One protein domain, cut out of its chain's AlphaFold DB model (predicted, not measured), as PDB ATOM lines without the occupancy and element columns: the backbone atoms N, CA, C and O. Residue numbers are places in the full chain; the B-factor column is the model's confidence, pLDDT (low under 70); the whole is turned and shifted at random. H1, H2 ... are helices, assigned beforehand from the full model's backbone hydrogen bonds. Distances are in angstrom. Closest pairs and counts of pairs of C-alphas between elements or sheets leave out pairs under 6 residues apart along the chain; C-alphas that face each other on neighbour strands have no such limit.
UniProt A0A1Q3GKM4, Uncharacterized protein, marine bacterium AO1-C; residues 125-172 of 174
ATOM      1  N   LEU A 125     117.841 166.600 105.152       65.62
ATOM      2  CA  LEU A 125     118.779 166.420 106.262       65.62
ATOM      3  C   LEU A 125     119.381 167.755 106.718       65.62
ATOM      4  O   LEU A 125     119.510 168.001 107.916       65.62
ATOM      5  N   LYS A 126     119.728 168.649 105.780       70.69
ATOM      6  CA  LYS A 126     120.223 169.992 106.119       70.69
ATOM      7  C   LYS A 126     119.142 170.828 106.812       70.69
ATOM      8  O   LYS A 126     119.460 171.534 107.767       70.69
ATOM      9  N   LYS A 127     117.884 170.740 106.364       71.75
ATOM     10  CA  LYS A 127     116.735 171.392 107.011       71.75
ATOM     11  C   LYS A 127     116.488 170.829 108.405       71.75
ATOM     12  O   LYS A 127     116.485 171.603 109.353       71.75
ATOM     13  N   LEU A 128     116.406 169.508 108.540       64.88
ATOM     14  CA  LEU A 128     116.194 168.824 109.812       64.88
ATOM     15  C   LEU A 128     117.311 169.143 110.812       64.88
ATOM     16  O   LEU A 128     117.034 169.466 111.961       64.88
ATOM     17  N   LYS A 129     118.578 169.143 110.372       66.38
ATOM     18  CA  LYS A 129     119.715 169.569 111.206       66.38
ATOM     19  C   LYS A 129     119.538 171.010 111.696       66.38
ATOM     20  O   LYS A 129     119.833 171.298 112.853       66.38
ATOM     21  N   LYS A 130     119.054 171.914 110.836       72.62
ATOM     22  CA  LYS A 130     118.811 173.322 111.183       72.62
ATOM     23  C   LYS A 130     117.639 173.471 112.159       72.62
ATOM     24  O   LYS A 130     117.771 174.170 113.158       72.62
ATOM     25  N   GLU A 131     116.525 172.793 111.904       70.25
ATOM     26  CA  GLU A 131     115.329 172.793 112.757       70.25
ATOM     27  C   GLU A 131     115.612 172.206 114.139       70.25
ATOM     28  O   GLU A 131     115.236 172.798 115.151       70.25
ATOM     29  N   LEU A 132     116.339 171.089 114.201       65.19
ATOM     30  CA  LEU A 132     116.752 170.476 115.458       65.19
ATOM     31  C   LEU A 132     117.675 171.413 116.248       65.19
ATOM     32  O   LEU A 132     117.482 171.594 117.447       65.19
ATOM     33  N   ARG A 133     118.630 172.070 115.574       65.88
ATOM     34  CA  ARG A 133     119.528 173.061 116.189       65.88
ATOM     35  C   ARG A 133     118.751 174.237 116.779       65.88
ATOM     36  O   ARG A 133     119.002 174.602 117.926       65.88
ATOM     37  N   TYR A 134     117.781 174.786 116.043       72.69
ATOM     38  CA  TYR A 134     116.907 175.843 116.559       72.69
ATOM     39  C   TYR A 134     116.065 175.363 117.735       72.69
ATOM     40  O   TYR A 134     116.019 176.047 118.747       72.69
ATOM     41  N   THR A 135     115.458 174.180 117.642       63.72
ATOM     42  CA  THR A 135     114.603 173.628 118.706       63.72
ATOM     43  C   THR A 135     115.385 173.404 119.999       63.72
ATOM     44  O   THR A 135     114.931 173.787 121.077       63.72
ATOM     45  N   ILE A 136     116.586 172.827 119.900       66.56
ATOM     46  CA  ILE A 136     117.483 172.627 121.042       66.56
ATOM     47  C   ILE A 136     117.879 173.978 121.643       66.56
ATOM     48  O   ILE A 136     117.760 174.159 122.851       66.56
ATOM     49  N   LYS A 137     118.291 174.946 120.815       70.69
ATOM     50  CA  LYS A 137     118.650 176.295 121.271       70.69
ATOM     51  C   LYS A 137     117.489 176.971 121.997       70.69
ATOM     52  O   LYS A 137     117.676 177.466 123.102       70.69
ATOM     53  N   ASP A 138     116.299 176.962 121.406       72.06
ATOM     54  CA  ASP A 138     115.103 177.583 121.976       72.06
ATOM     55  C   ASP A 138     114.744 176.975 123.331       72.06
ATOM     56  O   ASP A 138     114.445 177.701 124.280       72.06
ATOM     57  N   ASN A 139     114.815 175.647 123.442       65.50
ATOM     58  CA  ASN A 139     114.570 174.956 124.701       65.50
ATOM     59  C   ASN A 139     115.634 175.293 125.747       65.50
ATOM     60  O   ASN A 139     115.274 175.633 126.872       65.50
ATOM     61  N   ILE A 140     116.922 175.290 125.387       67.19
ATOM     62  CA  ILE A 140     117.992 175.649 126.326       67.19
ATOM     63  C   ILE A 140     117.849 177.109 126.776       67.19
ATOM     64  O   ILE A 140     117.934 177.386 127.965       67.19
ATOM     65  N   VAL A 141     117.560 178.051 125.873       72.19
ATOM     66  CA  VAL A 141     117.340 179.466 126.227       72.19
ATOM     67  C   VAL A 141     116.133 179.629 127.155       72.19
ATOM     68  O   VAL A 141     116.194 180.411 128.106       72.19
ATOM     69  N   LYS A 142     115.037 178.899 126.912       73.62
ATOM     70  CA  LYS A 142     113.857 178.905 127.792       73.62
ATOM     71  C   LYS A 142     114.195 178.379 129.185       73.62
ATOM     72  O   LYS A 142     113.824 179.019 130.166       73.62
ATOM     73  N   GLU A 143     114.917 177.267 129.282       68.31
ATOM     74  CA  GLU A 143     115.348 176.707 130.568       68.31
ATOM     75  C   GLU A 143     116.336 177.634 131.293       68.31
ATOM     76  O   GLU A 143     116.147 177.924 132.472       68.31
ATOM     77  N   LEU A 144     117.309 178.216 130.587       73.25
ATOM     78  CA  LEU A 144     118.236 179.204 131.152       73.25
ATOM     79  C   LEU A 144     117.500 180.417 131.733       73.25
ATOM     80  O   LEU A 144     117.823 180.860 132.833       73.25
ATOM     81  N   ARG A 145     116.472 180.932 131.045       74.25
ATOM     82  CA  ARG A 145     115.634 182.027 131.568       74.25
ATOM     83  C   ARG A 145     114.891 181.626 132.841       74.25
ATOM     84  O   ARG A 145     114.851 182.417 133.779       74.25
ATOM     85  N   LYS A 146     114.335 180.410 132.903       74.00
ATOM     86  CA  LYS A 146     113.672 179.897 134.115       74.00
ATOM     87  C   LYS A 146     114.643 179.805 135.289       74.00
ATOM     88  O   LYS A 146     114.295 180.203 136.396       74.00
ATOM     89  N   VAL A 147     115.856 179.306 135.050       72.44
ATOM     90  CA  VAL A 147     116.892 179.195 136.084       72.44
ATOM     91  C   VAL A 147     117.356 180.581 136.535       72.44
ATOM     92  O   VAL A 147     117.445 180.823 137.732       72.44
ATOM     93  N   LYS A 148     117.549 181.525 135.607       71.00
ATOM     94  CA  LYS A 148     117.924 182.918 135.905       71.00
ATOM     95  C   LYS A 148     116.880 183.670 136.737       71.00
ATOM     96  O   LYS A 148     117.239 184.571 137.486       71.00
ATOM     97  N   HIS A 149     115.604 183.311 136.607       76.81
ATOM     98  CA  HIS A 149     114.522 183.864 137.422       76.81
ATOM     99  C   HIS A 149     114.408 183.235 138.820       76.81
ATOM    100  O   HIS A 149     113.621 183.726 139.626       76.81
ATOM    101  N   LYS A 150     115.186 182.194 139.153       75.88
ATOM    102  CA  LYS A 150     115.280 181.717 140.537       75.88
ATOM    103  C   LYS A 150     116.126 182.701 141.352       75.88
ATOM    104  O   LYS A 150     117.285 182.948 141.038       75.88
ATOM    105  N   GLU A 151     115.543 183.248 142.418       58.81
ATOM    106  CA  GLU A 151     116.099 184.357 143.218       58.81
ATOM    107  C   GLU A 151     117.421 184.059 143.947       58.81
ATOM    108  O   GLU A 151     118.071 184.979 144.442       58.81
ATOM    109  N   LYS A 152     117.858 182.799 144.025       74.44
ATOM    110  CA  LYS A 152     119.079 182.405 144.739       74.44
ATOM    111  C   LYS A 152     119.939 181.502 143.870       74.44
ATOM    112  O   LYS A 152     119.891 180.290 144.011       74.44
ATOM    113  N   LEU A 153     120.694 182.130 142.977       73.56
ATOM    114  CA  LEU A 153     121.823 181.496 142.302       73.56
ATOM    115  C   LEU A 153     123.108 181.894 143.018       73.56
ATOM    116  O   LEU A 153     123.378 183.099 143.161       73.56
ATOM    117  N   ASP A 154     123.882 180.903 143.446       80.38
ATOM    118  CA  ASP A 154     125.208 181.109 144.014       80.38
ATOM    119  C   ASP A 154     126.213 181.609 142.948       80.38
ATOM    120  O   ASP A 154     125.900 181.753 141.761       80.38
ATOM    121  N   LYS A 155     127.431 181.966 143.371       81.50
ATOM    122  CA  LYS A 155     128.452 182.510 142.459       81.50
ATOM    123  C   LYS A 155     128.868 181.491 141.386       81.50
ATOM    124  O   LYS A 155     129.052 181.872 140.232       81.50
ATOM    125  N   THR A 156     128.980 180.220 141.755       71.75
ATOM    126  CA  THR A 156     129.392 179.124 140.875       71.75
ATOM    127  C   THR A 156     128.296 178.791 139.861       71.75
ATOM    128  O   THR A 156     128.572 178.650 138.674       71.75
ATOM    129  N   GLU A 157     127.034 178.770 140.280       68.12
ATOM    130  CA  GLU A 157     125.862 178.596 139.424       68.12
ATOM    131  C   GLU A 157     125.731 179.733 138.403       68.12
ATOM    132  O   GLU A 157     125.386 179.492 137.244       68.12
ATOM    133  N   ARG A 158     126.066 180.974 138.782       75.44
ATOM    134  CA  ARG A 158     126.116 182.112 137.845       75.44
ATOM    135  C   ARG A 158     127.231 181.974 136.810       75.44
ATOM    136  O   ARG A 158     127.000 182.274 135.639       75.44
ATOM    137  N   GLU A 159     128.415 181.523 137.215       69.88
ATOM    138  CA  GLU A 159     129.539 181.266 136.301       69.88
ATOM    139  C   GLU A 159     129.213 180.121 135.323       69.88
ATOM    140  O   GLU A 159     129.465 180.231 134.117       69.88
ATOM    141  N   LEU A 160     128.556 179.061 135.805       68.38
ATOM    142  CA  LEU A 160     128.057 177.958 134.980       68.38
ATOM    143  C   LEU A 160     126.988 178.428 133.989       68.38
ATOM    144  O   LEU A 160     127.086 178.123 132.802       68.38
ATOM    145  N   LEU A 161     126.012 179.224 134.431       72.19
ATOM    146  CA  LEU A 161     125.005 179.815 133.545       72.19
ATOM    147  C   LEU A 161     125.638 180.674 132.452       72.19
ATOM    148  O   LEU A 161     125.269 180.539 131.289       72.19
ATOM    149  N   HIS A 162     126.613 181.513 132.800       73.56
ATOM    150  CA  HIS A 162     127.331 182.335 131.828       73.56
ATOM    151  C   HIS A 162     128.103 181.479 130.808       73.56
ATOM    152  O   HIS A 162     128.132 181.788 129.615       73.56
ATOM    153  N   THR A 163     128.690 180.366 131.253       67.25
ATOM    154  CA  THR A 163     129.398 179.416 130.383       67.25
ATOM    155  C   THR A 163     128.430 178.718 129.429       67.25
ATOM    156  O   THR A 163     128.678 178.662 128.224       67.25
ATOM    157  N   ILE A 164     127.285 178.255 129.937       67.00
ATOM    158  CA  ILE A 164     126.240 177.618 129.130       67.00
ATOM    159  C   ILE A 164     125.639 178.629 128.138       67.00
ATOM    160  O   ILE A 164     125.473 178.297 126.968       67.00
ATOM    161  N   GLU A 165     125.392 179.880 128.539       72.81
ATOM    162  CA  GLU A 165     124.967 180.953 127.626       72.81
ATOM    163  C   GLU A 165     125.995 181.195 126.502       72.81
ATOM    164  O   GLU A 165     125.610 181.403 125.349       72.81
ATOM    165  N   GLY A 166     127.295 181.136 126.808       67.75
ATOM    166  CA  GLY A 166     128.371 181.224 125.817       67.75
ATOM    167  C   GLY A 166     128.357 180.066 124.813       67.75
ATOM    168  O   GLY A 166     128.430 180.296 123.604       67.75
ATOM    169  N   LEU A 167     128.179 178.833 125.293       68.88
ATOM    170  CA  LEU A 167     128.059 177.633 124.453       68.88
ATOM    171  C   LEU A 167     126.789 177.652 123.581       68.88
ATOM    172  O   LEU A 167     126.792 177.215 122.433       68.88
ATOM    173  N   VAL A 168     125.692 178.208 124.096       70.44
ATOM    174  CA  VAL A 168     124.437 178.371 123.346       70.44
ATOM    175  C   VAL A 168     124.556 179.430 122.250       70.44
ATOM    176  O   VAL A 168     123.911 179.311 121.209       70.44
ATOM    177  N   LYS A 169     125.399 180.449 122.442       72.31
ATOM    178  CA  LYS A 169     125.721 181.439 121.401       72.31
ATOM    179  C   LYS A 169     126.663 180.874 120.335       72.31
ATOM    180  O   LYS A 169     126.497 181.194 119.163       72.31
ATOM    181  N   SER A 170     127.614 180.008 120.694       65.44
ATOM    182  CA  SER A 170     128.516 179.379 119.711       65.44
ATOM    183  C   SER A 170     127.813 178.347 118.817       65.44
ATOM    184  O   SER A 170     128.270 178.059 117.711       65.44
ATOM    185  N   LEU A 171     126.635 177.868 119.230       64.75
ATOM    186  CA  LEU A 171     125.713 177.106 118.391       64.75
ATOM    187  C   LEU A 171     125.153 177.903 117.188       64.75
ATOM    188  O   LEU A 171     124.365 177.319 116.461       64.75
ATOM    189  N   ASP A 172     125.550 179.152 116.914       58.25
ATOM    190  CA  ASP A 172     125.156 179.909 115.703       58.25
ATOM    191  C   ASP A 172     126.146 179.825 114.519       58.25
ATOM    192  O   ASP A 172     125.831 180.328 113.446       58.25
TER     193      ASP A 172
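Overview. This is residues 125 to 172 of the 174 residues of an uncharacterized protein of marine bacterium AO1-C (UniProt A0A1Q3GKM4). A long helical hairpin: the longer helix H1 and the shorter H2 run side by side in opposite ways, joined at one end by a loop, residues 149 to 154. At the other end the first part of H1, residues 125 to 132, sticks out. The printed part has 48 residues with two named helices, H1 then H2, and no named strand; its class is all helix. It is a loose rod, radius of gyration of the C-alphas 12.8 A, spanning 41 by 17 by 9 A.

Along the chain. H1, residues 125 to 148, is 33.9 A long from first to last C-alpha, beginning with C-alpha 125 at (118.779, 166.420, 106.262). H2, residues 155 to 170, is 23.0 A long and ends with C-alpha 170 at (128.516, 179.379, 119.711).

Arrangement. H1 touches H2 with residues 137 to 144 alone, and H2 touches H1 with residues 161 to 168 alone. Their closest C-alphas, those of Lys 137 and Val 168, are 6.5 A apart. The helices form a helical hairpin, at a shallow tilt of 21 degrees, opposite ways. In H1 and H2 every O i to N i+4 pair is within hydrogen-bond range.

Size, cuts and confidence. The C-alphas farthest apart, those of Leu 125 and Lys 152, are 41.7 A apart. The printed part has no cut, and the link from H1 to H2 is short. The mean pLDDT of the printed part is 70.1, with 21 residues under 70, among them residues 170 to 172.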